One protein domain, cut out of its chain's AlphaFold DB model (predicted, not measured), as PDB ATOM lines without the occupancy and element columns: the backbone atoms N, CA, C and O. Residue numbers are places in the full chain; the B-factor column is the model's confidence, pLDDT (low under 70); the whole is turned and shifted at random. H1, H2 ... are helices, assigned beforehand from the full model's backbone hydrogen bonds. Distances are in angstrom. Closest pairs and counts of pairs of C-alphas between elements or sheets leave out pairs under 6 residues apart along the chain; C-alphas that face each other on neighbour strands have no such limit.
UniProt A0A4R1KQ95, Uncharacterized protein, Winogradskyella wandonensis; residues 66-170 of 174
ATOM      1  N   ALA A  66     -40.717  36.613  79.122       94.38
ATOM      2  CA  ALA A  66     -40.611  35.555  80.118       94.38
ATOM      3  C   ALA A  66     -40.076  34.247  79.515       94.38
ATOM      4  O   ALA A  66     -39.275  33.568  80.147       94.38
ATOM      5  N   PHE A  67     -40.477  33.914  78.285       95.62
ATOM      6  CA  PHE A  67     -39.953  32.755  77.574       95.62
ATOM      7  C   PHE A  67     -38.493  32.942  77.137       95.62
ATOM      8  O   PHE A  67     -37.655  32.104  77.468       95.62
ATOM      9  N   LEU A  68     -38.171  34.035  76.440       94.25
ATOM     10  CA  LEU A  68     -36.829  34.271  75.888       94.25
ATOM     11  C   LEU A  68     -35.754  34.448  76.972       94.25
ATOM     12  O   LEU A  68     -34.592  34.138  76.734       94.25
ATOM     13  N   PHE A  69     -36.139  34.898  78.168       93.94
ATOM     14  CA  PHE A  69     -35.258  34.981  79.338       93.94
ATOM     15  C   PHE A  69     -35.419  33.805  80.310       93.94
ATOM     16  O   PHE A  69     -34.848  33.824  81.401       93.94
ATOM     17  N   SER A  70     -36.193  32.780  79.950       96.44
ATOM     18  CA  SER A  70     -36.295  31.580  80.775       96.44
ATOM     19  C   SER A  70     -34.968  30.823  80.793       96.44
ATOM     20  O   SER A  70     -34.246  30.767  79.795       96.44
ATOM     21  N   ILE A  71     -34.672  30.191  81.930       96.25
ATOM     22  CA  ILE A  71     -33.477  29.353  82.091       96.25
ATOM     23  C   ILE A  71     -33.449  28.257  81.021       96.25
ATOM     24  O   ILE A  71     -32.407  28.029  80.418       96.25
ATOM     25  N   ASP A  72     -34.593  27.629  80.744       95.56
ATOM     26  CA  ASP A  72     -34.691  26.547  79.763       95.56
ATOM     27  C   ASP A  72     -34.313  27.001  78.351       95.56
ATOM     28  O   ASP A  72     -33.579  26.300  77.655       95.56
ATOM     29  N   PHE A  73     -34.787  28.177  77.928       96.50
ATOM     30  CA  PHE A  73     -34.455  28.716  76.613       96.50
ATOM     31  C   PHE A  73     -32.986  29.138  76.532       96.50
ATOM     32  O   PHE A  73     -32.304  28.805  75.569       96.50
ATOM     33  N   LEU A  74     -32.458  29.804  77.562       95.38
ATOM     34  CA  LEU A  74     -31.052  30.211  77.583       95.38
ATOM     35  C   LEU A  74     -30.105  29.004  77.607       95.38
ATOM     36  O   LEU A  74     -29.117  28.990  76.875       95.38
ATOM     37  N   GLN A  75     -30.428  27.967  78.385       95.81
ATOM     38  CA  GLN A  75     -29.687  26.704  78.393       95.81
ATOM     39  C   GLN A  75     -29.691  26.041  77.015       95.81
ATOM     40  O   GLN A  75     -28.635  25.619  76.549       95.81
ATOM     41  N   LEU A  76     -30.851  25.989  76.352       96.06
ATOM     42  CA  LEU A  76     -30.962  25.500  74.980       96.06
ATOM     43  C   LEU A  76     -30.061  26.304  74.033       96.06
ATOM     44  O   LEU A  76     -29.305  25.710  73.276       96.06
ATOM     45  N   MET A  77     -30.099  27.636  74.076       95.31
ATOM     46  CA  MET A  77     -29.281  28.464  73.182       95.31
ATOM     47  C   MET A  77     -27.782  28.253  73.409       95.31
ATOM     48  O   MET A  77     -27.030  28.099  72.449       95.31
ATOM     49  N   ILE A  78     -27.345  28.184  74.670       93.62
ATOM     50  CA  ILE A  78     -25.952  27.871  75.018       93.62
ATOM     51  C   ILE A  78     -25.567  26.489  74.480       93.62
ATOM     52  O   ILE A  78     -24.495  26.334  73.897       93.62
ATOM     53  N   TRP A  79     -26.450  25.501  74.631       94.44
ATOM     54  CA  TRP A  79     -26.246  24.154  74.113       94.44
ATOM     55  C   TRP A  79     -26.090  24.142  72.587       94.44
ATOM     56  O   TRP A  79     -25.101  23.610  72.084       94.44
ATOM     57  N   VAL A  80     -26.997  24.801  71.855       93.00
ATOM     58  CA  VAL A  80     -26.935  24.920  70.388       93.00
ATOM     59  C   VAL A  80     -25.593  25.503  69.950       93.00
ATOM     60  O   VAL A  80     -24.936  24.945  69.069       93.00
ATOM     61  N   LEU A  81     -25.158  26.595  70.587       90.38
ATOM     62  CA  LEU A  81     -23.874  27.237  70.299       90.38
ATOM     63  C   LEU A  81     -22.686  26.322  70.629       90.38
ATOM     64  O   LEU A  81     -21.733  26.258  69.854       90.38
ATOM     65  N   GLY A  82     -22.758  25.569  71.729       89.62
ATOM     66  CA  GLY A  82     -21.745  24.582  72.106       89.62
ATOM     67  C   GLY A  82     -21.572  23.468  71.067       89.62
ATOM     68  O   GLY A  82     -20.451  23.025  70.815       89.62
ATOM     69  N   LYS A  83     -22.653  23.076  70.380       88.81
ATOM     70  CA  LYS A  83     -22.607  22.052  69.323       88.81
ATOM     71  C   LYS A  83     -21.889  22.481  68.046       88.81
ATOM     72  O   LYS A  83     -21.572  21.612  67.236       88.81
ATOM     73  N   LYS A  84     -21.554  23.770  67.884       82.88
ATOM     74  CA  LYS A  84     -20.738  24.259  66.756       82.88
ATOM     75  C   LYS A  84     -19.353  23.598  66.704       82.88
ATOM     76  O   LYS A  84     -18.816  23.403  65.621       82.88
ATOM     77  N   GLY A  85     -18.770  23.269  67.862       75.00
ATOM     78  CA  GLY A  85     -17.438  22.654  67.964       75.00
ATOM     79  C   GLY A  85     -17.436  21.161  68.308       75.00
ATOM     80  O   GLY A  85     -16.422  20.497  68.120       75.00
ATOM     81  N   GLU A  86     -18.552  20.623  68.804       80.75
ATOM     82  CA  GLU A  86     -18.668  19.234  69.256       80.75
ATOM     83  C   GLU A  86     -20.023  18.677  68.823       80.75
ATOM     84  O   GLU A  86     -21.057  18.978  69.417       80.75
ATOM     85  N   SER A  87     -20.032  17.860  67.769       82.31
ATOM     86  CA  SER A  87     -21.272  17.287  67.238       82.31
ATOM     87  C   SER A  87     -21.731  16.052  68.004       82.31
ATOM     88  O   SER A  87     -22.868  15.635  67.811       82.31
ATOM     89  N   LYS A  88     -20.915  15.454  68.883       84.81
ATOM     90  CA  LYS A  88     -21.302  14.224  69.588       84.81
ATOM     91  C   LYS A  88     -22.554  14.417  70.433       84.81
ATOM     92  O   LYS A  88     -22.746  15.449  71.077       84.81
ATOM     93  N   VAL A  89     -23.372  13.373  70.467       84.38
ATOM     94  CA  VAL A  89     -24.478  13.261  71.416       84.38
ATOM     95  C   VAL A  89     -23.899  12.783  72.742       84.38
ATOM     96  O   VAL A  89     -23.319  11.700  72.812       84.38
ATOM     97  N   VAL A  90     -24.015  13.614  73.771       88.06
ATOM     98  CA  VAL A  90     -23.634  13.287  75.160       88.06
ATOM     99  C   VAL A  90     -24.819  13.427  76.115       88.06
ATOM    100  O   VAL A  90     -24.743  13.020  77.267       88.06
ATOM    101  N   GLU A  91     -25.902  14.009  75.613       90.44
ATOM    102  CA  GLU A  91     -27.141  14.285  76.312       90.44
ATOM    103  C   GLU A  91     -27.967  13.011  76.477       90.44
ATOM    104  O   GLU A  91     -28.033  12.153  75.591       90.44
ATOM    105  N   SER A  92     -28.649  12.928  77.611       90.50
ATOM    106  CA  SER A  92     -29.692  11.941  77.853       90.50
ATOM    107  C   SER A  92     -30.898  12.165  76.938       90.50
ATOM    108  O   SER A  92     -31.137  13.257  76.414       90.50
ATOM    109  N   LYS A  93     -31.711  11.120  76.770       89.62
ATOM    110  CA  LYS A  93     -32.940  11.203  75.978       89.62
ATOM    111  C   LYS A  93     -33.892  12.265  76.540       89.62
ATOM    112  O   LYS A  93     -34.484  13.023  75.779       89.62
ATOM    113  N   GLU A  94     -33.992  12.346  77.861       92.50
ATOM    114  CA  GLU A  94     -34.835  13.292  78.587       92.50
ATOM    115  C   GLU A  94     -34.402  14.746  78.343       92.50
ATOM    116  O   GLU A  94     -35.244  15.624  78.144       92.50
ATOM    117  N   GLU A  95     -33.092  15.014  78.297       92.81
ATOM    118  CA  GLU A  95     -32.558  16.339  77.956       92.81
ATOM    119  C   GLU A  95     -32.896  16.730  76.512       92.81
ATOM    120  O   GLU A  95     -33.348  17.850  76.264       92.81
ATOM    121  N   LEU A  96     -32.755  15.800  75.565       93.00
ATOM    122  CA  LEU A  96     -33.105  16.035  74.162       93.00
ATOM    123  C   LEU A  96     -34.611  16.280  73.974       93.00
ATOM    124  O   LEU A  96     -35.004  17.166  73.212       93.00
ATOM    125  N   GLU A  97     -35.466  15.550  74.692       94.00
ATOM    126  CA  GLU A  97     -36.916  15.780  74.699       94.00
ATOM    127  C   GLU A  97     -37.277  17.145  75.309       94.00
ATOM    128  O   GLU A  97     -38.146  17.852  74.781       94.00
ATOM    129  N   LYS A  98     -36.571  17.569  76.369       95.81
ATOM    130  CA  LYS A  98     -36.713  18.913  76.946       95.81
ATOM    131  C   LYS A  98     -36.342  19.991  75.925       95.81
ATOM    132  O   LYS A  98     -37.116  20.931  75.734       95.81
ATOM    133  N   TYR A  99     -35.211  19.852  75.235       96.00
ATOM    134  CA  TYR A  99     -34.798  20.787  74.183       96.00
ATOM    135  C   TYR A  99     -35.808  20.854  73.040       96.00
ATOM    136  O   TYR A  99     -36.191  21.950  72.626       96.00
ATOM    137  N   LEU A 100     -36.316  19.705  72.590       95.50
ATOM    138  CA  LEU A 100     -37.349  19.635  71.561       95.50
ATOM    139  C   LEU A 100     -38.634  20.369  71.979       95.50
ATOM    140  O   LEU A 100     -39.219  21.103  71.183       95.50
ATOM    141  N   SER A 101     -39.075  20.191  73.228       95.75
ATOM    142  CA  SER A 101     -40.246  20.886  73.776       95.75
ATOM    143  C   SER A 101     -40.038  22.404  73.830       95.75
ATOM    144  O   SER A 101     -40.906  23.172  73.408       95.75
ATOM    145  N   THR A 102     -38.861  22.849  74.277       96.81
ATOM    146  CA  THR A 102     -38.502  24.271  74.322       96.81
ATOM    147  C   THR A 102     -38.465  24.891  72.923       96.81
ATOM    148  O   THR A 102     -39.037  25.961  72.728       96.81
ATOM    149  N   LEU A 103     -37.880  24.207  71.933       95.94
ATOM    150  CA  LEU A 103     -37.836  24.672  70.541       95.94
ATOM    151  C   LEU A 103     -39.238  24.816  69.932       95.94
ATOM    152  O   LEU A 103     -39.535  25.834  69.316       95.94
ATOM    153  N   LYS A 104     -40.139  23.854  70.170       94.31
ATOM    154  CA  LYS A 104     -41.535  23.941  69.699       94.31
ATOM    155  C   LYS A 104     -42.281  25.141  70.277       94.31
ATOM    156  O   LYS A 104     -43.095  25.750  69.595       94.31
ATOM    157  N   ARG A 105     -42.015  25.493  71.539       94.25
ATOM    158  CA  ARG A 105     -42.595  26.690  72.169       94.25
ATOM    159  C   ARG A 105     -42.013  27.984  71.606       94.25
ATOM    160  O   ARG A 105     -42.713  28.993  71.606       94.25
ATOM    161  N   ALA A 106     -40.758  27.958  71.159       93.00
ATOM    162  CA  ALA A 106     -40.072  29.126  70.620       93.00
ATOM    163  C   ALA A 106     -40.712  29.645  69.324       93.00
ATOM    164  O   ALA A 106     -40.703  30.855  69.106       93.00
ATOM    165  N   ASP A 107     -41.343  28.760  68.543       90.75
ATOM    166  CA  ASP A 107     -41.994  29.086  67.266       90.75
ATOM    167  C   ASP A 107     -43.018  30.231  67.384       90.75
ATOM    168  O   ASP A 107     -43.125  31.086  66.512       90.75
ATOM    169  N   ILE A 108     -43.709  30.319  68.524       91.25
ATOM    170  CA  ILE A 108     -44.722  31.353  68.794       91.25
ATOM    171  C   ILE A 108     -44.090  32.740  69.003       91.25
ATOM    172  O   ILE A 108     -44.733  33.767  68.786       91.25
ATOM    173  N   TYR A 109     -42.846  32.789  69.480       92.31
ATOM    174  CA  TYR A 109     -42.244  33.998  70.040       92.31
ATOM    175  C   TYR A 109     -41.137  34.606  69.191       92.31
ATOM    176  O   TYR A 109     -40.706  35.715  69.506       92.31
ATOM    177  N   LEU A 110     -40.661  33.902  68.168       92.38
ATOM    178  CA  LEU A 110     -39.509  34.290  67.362       92.38
ATOM    179  C   LEU A 110     -39.912  34.600  65.910       92.38
ATOM    180  O   LEU A 110     -40.950  34.131  65.441       92.38
ATOM    181  N   PRO A 111     -39.123  35.414  65.185       92.44
ATOM    182  CA  PRO A 111     -39.357  35.677  63.767       92.44
ATOM    183  C   PRO A 111     -39.211  34.411  62.912       92.44
ATOM    184  O   PRO A 111     -38.448  33.509  63.262       92.44
ATOM    185  N   SER A 112     -39.862  34.401  61.744       92.06
ATOM    186  CA  SER A 112     -39.833  33.290  60.779       92.06
ATOM    187  C   SER A 112     -38.424  32.816  60.442       92.06
ATOM    188  O   SER A 112     -38.184  31.616  60.370       92.06
ATOM    189  N   ASP A 113     -37.495  33.752  60.270       91.75
ATOM    190  CA  ASP A 113     -36.138  33.450  59.811       91.75
ATOM    191  C   ASP A 113     -35.339  32.740  60.912       91.75
ATOM    192  O   ASP A 113     -34.577  31.816  60.644       91.75
ATOM    193  N   ILE A 114     -35.588  33.098  62.176       94.00
ATOM    194  CA  ILE A 114     -34.997  32.414  63.332       94.00
ATOM    195  C   ILE A 114     -35.657  31.053  63.538       94.00
ATOM    196  O   ILE A 114     -34.960  30.062  63.750       94.00
ATOM    197  N   ASN A 115     -36.984  30.970  63.418       93.94
ATOM    198  CA  ASN A 115     -37.697  29.695  63.498       93.94
ATOM    199  C   ASN A 115     -37.248  28.722  62.412       93.94
ATOM    200  O   ASN A 115     -37.133  27.530  62.676       93.94
ATOM    201  N   HIS A 116     -36.953  29.213  61.208       93.25
ATOM    202  CA  HIS A 116     -36.418  28.393  60.129       93.25
ATOM    203  C   HIS A 116     -35.109  27.705  60.540       93.25
ATOM    204  O   HIS A 116     -34.978  26.490  60.381       93.25
ATOM    205  N   GLU A 117     -34.180  28.444  61.147       93.38
ATOM    206  CA  GLU A 117     -32.932  27.876  61.658       93.38
ATOM    207  C   GLU A 117     -33.168  26.914  62.831       93.38
ATOM    208  O   GLU A 117     -32.637  25.803  62.845       93.38
ATOM    209  N   LEU A 118     -34.031  27.273  63.785       94.38
ATOM    210  CA  LEU A 118     -34.375  26.392  64.907       94.38
ATOM    211  C   LEU A 118     -35.074  25.099  64.454       94.38
ATOM    212  O   LEU A 118     -34.881  24.047  65.066       94.38
ATOM    213  N   ASN A 119     -35.825  25.130  63.353       93.19
ATOM    214  CA  ASN A 119     -36.459  23.946  62.776       93.19
ATOM    215  C   ASN A 119     -35.437  22.925  62.261       93.19
ATOM    216  O   ASN A 119     -35.686  21.722  62.370       93.19
ATOM    217  N   LYS A 120     -34.263  23.357  61.780       92.75
ATOM    218  CA  LYS A 120     -33.167  22.437  61.423       92.75
ATOM    219  C   LYS A 120     -32.722  21.622  62.642       92.75
ATOM    220  O   LYS A 120     -32.526  20.412  62.545       92.75
ATOM    221  N   ILE A 121     -32.662  22.266  63.810       93.25
ATOM    222  CA  ILE A 121     -32.328  21.627  65.091       93.25
ATOM    223  C   ILE A 121     -33.433  20.658  65.515       93.25
ATOM    224  O   ILE A 121     -33.141  19.540  65.928       93.25
ATOM    225  N   ILE A 122     -34.706  21.047  65.380       94.25
ATOM    226  CA  ILE A 122     -35.855  20.175  65.675       94.25
ATOM    227  C   ILE A 122     -35.798  18.891  64.839       94.25
ATOM    228  O   ILE A 122     -35.940  17.799  65.391       94.25
ATOM    229  N   LEU A 123     -35.595  19.011  63.525       91.19
ATOM    230  CA  LEU A 123     -35.520  17.862  62.620       91.19
ATOM    231  C   LEU A 123     -34.384  16.920  63.015       91.19
ATOM    232  O   LEU A 123     -34.563  15.701  63.053       91.19
ATOM    233  N   ASP A 124     -33.237  17.490  63.365       90.31
ATOM    234  CA  ASP A 124     -32.074  16.714  63.754       90.31
ATOM    235  C   ASP A 124     -32.241  16.041  65.128       90.31
ATOM    236  O   ASP A 124     -31.911  14.869  65.295       90.31
ATOM    237  N   LEU A 125     -32.863  16.724  66.097       91.50
ATOM    238  CA  LEU A 125     -33.246  16.129  67.381       91.50
ATOM    239  C   LEU A 125     -34.214  14.959  67.193       91.50
ATOM    240  O   LEU A 125     -34.040  13.920  67.822       91.50
ATOM    241  N   ILE A 126     -35.213  15.093  66.315       90.81
ATOM    242  CA  ILE A 126     -36.155  14.007  66.008       90.81
ATOM    243  C   ILE A 126     -35.418  12.815  65.392       90.81
ATOM    244  O   ILE A 126     -35.686  11.675  65.780       90.81
ATOM    245  N   ARG A 127     -34.478  13.058  64.469       89.38
ATOM    246  CA  ARG A 127     -33.632  12.013  63.875       89.38
ATOM    247  C   ARG A 127     -32.839  11.271  64.953       89.38
ATOM    248  O   ARG A 127     -32.893  10.043  64.990       89.38
ATOM    249  N   VAL A 128     -32.164  12.001  65.844       88.44
ATOM    250  CA  VAL A 128     -31.374  11.424  66.947       88.44
ATOM    251  C   VAL A 128     -32.261  10.645  67.925       88.44
ATOM    252  O   VAL A 128     -31.931   9.521  68.282       88.44
ATOM    253  N   LEU A 129     -33.420  11.186  68.310       88.06
ATOM    254  CA  LEU A 129     -34.364  10.534  69.230       88.06
ATOM    255  C   LEU A 129     -35.025   9.278  68.640       88.06
ATOM    256  O   LEU A 129     -35.395   8.368  69.380       88.06
ATOM    257  N   SER A 130     -35.200   9.235  67.318       85.56
ATOM    258  CA  SER A 130     -35.832   8.112  66.610       85.56
ATOM    259  C   SER A 130     -34.839   7.012  66.222       85.56
ATOM    260  O   SER A 130     -35.249   5.945  65.750       85.56
ATOM    261  N   ALA A 131     -33.539   7.254  66.397       80.75
ATOM    262  CA  ALA A 131     -32.492   6.301  66.079       80.75
ATOM    263  C   ALA A 131     -32.580   5.060  66.982       80.75
ATOM    264  O   ALA A 131     -32.629   5.151  68.206       80.75
ATOM    265  N   ARG A 132     -32.583   3.871  66.366       64.81
ATOM    266  CA  ARG A 132     -32.654   2.575  67.070       64.81
ATOM    267  C   ARG A 132     -31.282   1.946  67.347       64.81
ATOM    268  O   ARG A 132     -31.224   0.903  67.986       64.81
ATOM    269  N   SER A 133     -30.195   2.542  66.855       57.62
ATOM    270  CA  SER A 133     -28.828   2.020  66.980       57.62
ATOM    271  C   SER A 133     -27.836   3.094  67.438       57.62
ATOM    272  O   SER A 133     -28.015   4.281  67.173       57.62
ATOM    273  N   TYR A 134     -26.756   2.645  68.085       51.97
ATOM    274  CA  TYR A 134     -25.638   3.452  68.602       51.97
ATOM    275  C   TYR A 134     -24.786   4.156  67.517       51.97
ATOM    276  O   TYR A 134     -23.814   4.831  67.849       51.97
ATOM    277  N   ASP A 135     -25.120   4.011  66.230       51.69
ATOM    278  CA  ASP A 135     -24.283   4.470  65.109       51.69
ATOM    279  C   ASP A 135     -24.547   5.911  64.641       51.69
ATOM    280  O   ASP A 135     -23.837   6.423  63.773       51.69
ATOM    281  N   TYR A 136     -25.498   6.624  65.246       56.28
ATOM    282  CA  TYR A 136     -25.708   8.044  64.962       56.28
ATOM    283  C   TYR A 136     -24.766   8.913  65.805       56.28
ATOM    284  O   TYR A 136     -25.122   9.455  66.848       56.28
ATOM    285  N   LYS A 137     -23.514   9.025  65.344       65.12
ATOM    286  CA  LYS A 137     -22.395   9.699  66.032       65.12
ATOM    287  C   LYS A 137     -22.453  11.234  65.981       65.12
ATOM    288  O   LYS A 137     -21.432  11.872  65.731       65.12
ATOM    289  N   GLY A 138     -23.621  11.834  66.199       78.50
ATOM    290  CA  GLY A 138     -23.720  13.275  66.417       78.50
ATOM    291  C   GLY A 138     -24.824  14.006  65.671       78.50
ATOM    292  O   GLY A 138     -25.523  13.439  64.831       78.50
ATOM    293  N   PHE A 139     -24.935  15.286  65.996       86.44
ATOM    294  CA  PHE A 139     -25.797  16.270  65.362       86.44
ATOM    295  C   PHE A 139     -25.248  16.652  63.985       86.44
ATOM    296  O   PHE A 139     -24.056  16.919  63.823       86.44
ATOM    297  N   ASP A 140     -26.126  16.643  62.991       84.69
ATOM    298  CA  ASP A 140     -25.845  17.021  61.613       84.69
ATOM    299  C   ASP A 140     -26.140  18.506  61.370       84.69
ATOM    300  O   ASP A 140     -25.520  19.096  60.489       84.69
ATOM    301  N   PHE A 141     -26.992  19.151  62.186       85.00
ATOM    302  CA  PHE A 141     -27.254  20.594  62.063       85.00
ATOM    303  C   PHE A 141     -25.989  21.443  62.259       85.00
ATOM    304  O   PHE A 141     -25.908  22.559  61.749       85.00
ATOM    305  N   SER A 142     -25.003  20.927  62.999       79.12
ATOM    306  CA  SER A 142     -23.730  21.609  63.247       79.12
ATOM    307  C   SER A 142     -22.664  21.330  62.188       79.12
ATOM    308  O   SER A 142     -21.592  21.931  62.227       79.12
ATOM    309  N   LYS A 143     -22.934  20.423  61.245       74.50
ATOM    310  CA  LYS A 143     -21.988  20.039  60.199       74.50
ATOM    311  C   LYS A 143     -22.233  20.867  58.951       74.50
ATOM    312  O   LYS A 143     -23.361  21.001  58.482       74.50
ATOM    313  N   ASP A 144     -21.152  21.401  58.400       66.00
ATOM    314  CA  ASP A 144     -21.218  22.221  57.202       66.00
ATOM    315  C   ASP A 144     -21.260  21.336  55.949       66.00
ATOM    316  O   ASP A 144     -20.234  20.896  55.433       66.00
ATOM    317  N   TYR A 145     -22.473  20.991  55.518       57.06
ATOM    318  CA  TYR A 145     -22.716  20.185  54.317       57.06
ATOM    319  C   TYR A 145     -23.026  21.038  53.065       57.06
ATOM    320  O   TYR A 145     -23.209  20.472  51.988       57.06
ATOM    321  N   GLY A 146     -23.068  22.377  53.182       56.44
ATOM    322  CA  GLY A 146     -23.394  23.321  52.101       56.44
ATOM    323  C   GLY A 146     -24.435  24.384  52.492       56.44
ATOM    324  O   GLY A 146     -25.048  24.300  53.555       56.44
ATOM    325  N   GLU A 147     -24.665  25.355  51.595       56.94
ATOM    326  CA  GLU A 147     -25.282  26.678  51.855       56.94
ATOM    327  C   GLU A 147     -26.699  26.702  52.471       56.94
ATOM    328  O   GLU A 147     -27.151  27.772  52.860       56.94
ATOM    329  N   ASN A 148     -27.405  25.572  52.619       61.00
ATOM    330  CA  ASN A 148     -28.775  25.560  53.163       61.00
ATOM    331  C   ASN A 148     -29.100  24.446  54.172       61.00
ATOM    332  O   ASN A 148     -30.162  24.486  54.794       61.00
ATOM    333  N   SER A 149     -28.232  23.447  54.351       67.44
ATOM    334  CA  SER A 149     -28.510  22.317  55.253       67.44
ATOM    335  C   SER A 149     -27.958  22.517  56.663       67.44
ATOM    336  O   SER A 149     -28.490  21.941  57.610       67.44
ATOM    337  N   SER A 150     -26.901  23.319  56.806       81.94
ATOM    338  CA  SER A 150     -26.278  23.624  58.091       81.94
ATOM    339  C   SER A 150     -27.011  24.756  58.816       81.94
ATOM    340  O   SER A 150     -27.739  25.560  58.217       81.94
ATOM    341  N   LEU A 151     -26.865  24.788  60.141       88.00
ATOM    342  CA  LEU A 151     -27.406  25.847  60.979       88.00
ATOM    343  C   LEU A 151     -26.644  27.156  60.743       88.00
ATOM    344  O   LEU A 151     -25.423  27.213  60.898       88.00
ATOM    345  N   ASN A 152     -27.366  28.237  60.458       90.75
ATOM    346  CA  ASN A 152     -26.779  29.566  60.360       90.75
ATOM    347  C   ASN A 152     -26.575  30.169  61.760       90.75
ATOM    348  O   ASN A 152     -27.398  30.921  62.289       90.75
ATOM    349  N   TYR A 153     -25.441  29.828  62.371       90.31
ATOM    350  CA  TYR A 153     -25.045  30.341  63.682       90.31
ATOM    351  C   TYR A 153     -24.931  31.869  63.720       90.31
ATOM    352  O   TYR A 153     -25.242  32.475  64.743       90.31
ATOM    353  N   GLU A 154     -24.484  32.497  62.633       90.62
ATOM    354  CA  GLU A 154     -24.304  33.951  62.576       90.62
ATOM    355  C   GLU A 154     -25.643  34.683  62.616       90.62
ATOM    356  O   GLU A 154     -25.784  35.663  63.348       90.62
ATOM    357  N   LEU A 155     -26.654  34.171  61.910       91.56
ATOM    358  CA  LEU A 155     -28.013  34.708  61.957       91.56
ATOM    359  C   LEU A 155     -28.593  34.631  63.376       91.56
ATOM    360  O   LEU A 155     -29.114  35.618  63.891       91.56
ATOM    361  N   ILE A 156     -28.443  33.484  64.042       91.56
ATOM    362  CA  ILE A 156     -28.903  33.306  65.425       91.56
ATOM    363  C   ILE A 156     -28.187  34.284  66.368       91.56
ATOM    364  O   ILE A 156     -28.836  35.006  67.126       91.56
ATOM    365  N   ILE A 157     -26.853  34.331  66.328       91.06
ATOM    366  CA  ILE A 157     -26.062  35.184  67.226       91.06
ATOM    367  C   ILE A 157     -26.367  36.659  66.975       91.06
ATOM    368  O   ILE A 157     -26.585  37.407  67.929       91.06
ATOM    369  N   SER A 158     -26.404  37.089  65.714       91.44
ATOM    370  CA  SER A 158     -26.690  38.482  65.366       91.44
ATOM    371  C   SER A 158     -28.088  38.890  65.812       91.44
ATOM    372  O   SER A 158     -28.239  39.969  66.375       91.44
ATOM    373  N   PHE A 159     -29.092  38.017  65.689       91.19
ATOM    374  CA  PHE A 159     -30.427  38.299  66.202       91.19
ATOM    375  C   PHE A 159     -30.407  38.585  67.706       91.19
ATOM    376  O   PHE A 159     -30.860  39.652  68.114       91.19
ATOM    377  N   PHE A 160     -29.822  37.697  68.519       88.56
ATOM    378  CA  PHE A 160     -29.822  37.840  69.981       88.56
ATOM    379  C   PHE A 160     -28.857  38.906  70.519       88.56
ATOM    380  O   PHE A 160     -29.039  39.367  71.645       88.56
ATOM    381  N   THR A 161     -27.842  39.303  69.749       86.06
ATOM    382  CA  THR A 161     -26.864  40.331  70.155       86.06
ATOM    383  C   THR A 161     -27.105  41.701  69.518       86.06
ATOM    384  O   THR A 161     -26.488  42.681  69.930       86.06
ATOM    385  N   SER A 162     -28.007  41.803  68.537       83.44
ATOM    386  CA  SER A 162     -28.344  43.078  67.902       83.44
ATOM    387  C   SER A 162     -29.077  44.028  68.850       83.44
ATOM    388  O   SER A 162     -29.887  43.617  69.681       83.44
ATOM    389  N   ASN A 163     -28.889  45.333  68.632       67.56
ATOM    390  CA  ASN A 163     -29.712  46.373  69.267       67.56
ATOM    391  C   ASN A 163     -31.215  46.176  68.971       67.56
ATOM    392  O   ASN A 163     -32.064  46.511  69.797       67.56
ATOM    393  N   ASN A 164     -31.533  45.538  67.842       73.75
ATOM    394  CA  ASN A 164     -32.892  45.233  67.406       73.75
ATOM    395  C   ASN A 164     -33.569  44.163  68.279       73.75
ATOM    396  O   ASN A 164     -34.795  44.085  68.286       73.75
ATOM    397  N   PHE A 165     -32.825  43.363  69.056       82.00
ATOM    398  CA  PHE A 165     -33.428  42.411  69.997       82.00
ATOM    399  C   PHE A 165     -34.216  43.126  71.101       82.00
ATOM    400  O   PHE A 165     -35.305  42.693  71.479       82.00
ATOM    401  N   GLY A 166     -33.689  44.255  71.590       79.75
ATOM    402  CA  GLY A 166     -34.348  45.080  72.602       79.75
ATOM    403  C   GLY A 166     -35.669  45.666  72.106       79.75
ATOM    404  O   GLY A 166     -36.651  45.681  72.847       79.75
ATOM    405  N   GLU A 167     -35.714  46.089  70.845       80.75
ATOM    406  CA  GLU A 167     -36.940  46.536  70.175       80.75
ATOM    407  C   GLU A 167     -37.892  45.362  69.934       80.75
ATOM    408  O   GLU A 167     -39.078  45.442  70.249       80.75
ATOM    409  N   PHE A 168     -37.361  44.223  69.481       83.56
ATOM    410  CA  PHE A 168     -38.137  43.023  69.203       83.56
ATOM    411  C   PHE A 168     -38.933  42.545  70.416       83.56
ATOM    412  O   PHE A 168     -40.083  42.132  70.269       83.56
ATOM    413  N   ILE A 169     -38.359  42.584  71.620       83.94
ATOM    414  CA  ILE A 169     -39.042  42.107  72.828       83.94
ATOM    415  C   ILE A 169     -40.055  43.110  73.391       83.94
ATOM    416  O   ILE A 169     -40.891  42.719  74.210       83.94
ATOM    417  N   GLN A 170     -40.022  44.375  72.972       79.56
ATOM    418  CA  GLN A 170     -40.967  45.387  73.437       79.56
ATOM    419  C   GLN A 170     -42.382  45.165  72.872       79.56
ATOM    420  O   GLN A 170     -42.574  44.438  71.890       79.56
TER     421      GLN A 170
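This is residues 66 to 170 of the 174 residues of an uncharacterized protein of Winogradskyella wandonensis (UniProt A0A4R1KQ95). H2 and H3 form a helical hairpin; H1 crosses H2, H4 packs on residues 114 to 117 of H3, and residues 130 to 135 and 161 to 167 stick out. The printed part has 105 residues with five named helices, H1 to H5, and no named strand: all helix. It is compact, radius of gyration of the C-alphas 13.8 A, spanning 45 by 30 by 20 A.

H3, residues 112 to 130, measures 26.2 A from first to last C-alpha; H2, residues 93 to 106, 20.0 A. H1, residues 71 to 82, begins at C-alpha (-33.477, 29.353, 82.091). H4 is residues 153 to 161; H5, residues 163 to 169, ends at C-alpha (-39.042, 42.107, 72.828).

H3 touches H2 at a shallow tilt of 22 degrees, opposite ways; closest C-alphas Leu 100 and Ile 122, 6.1 A. H1 touches H2 about perpendicular, 74 degrees. H5 is close to H4 but not clearly touching. O i to N i+4 pairs are within hydrogen-bond range throughout H1, H2 and H4, 13 of 15 in H3, 2 of 3 in H5.

The printed part has no cut; H3 to H4 is a long link. Residues 132 to 137, 144 to 149 and 163 have pLDDT under 70.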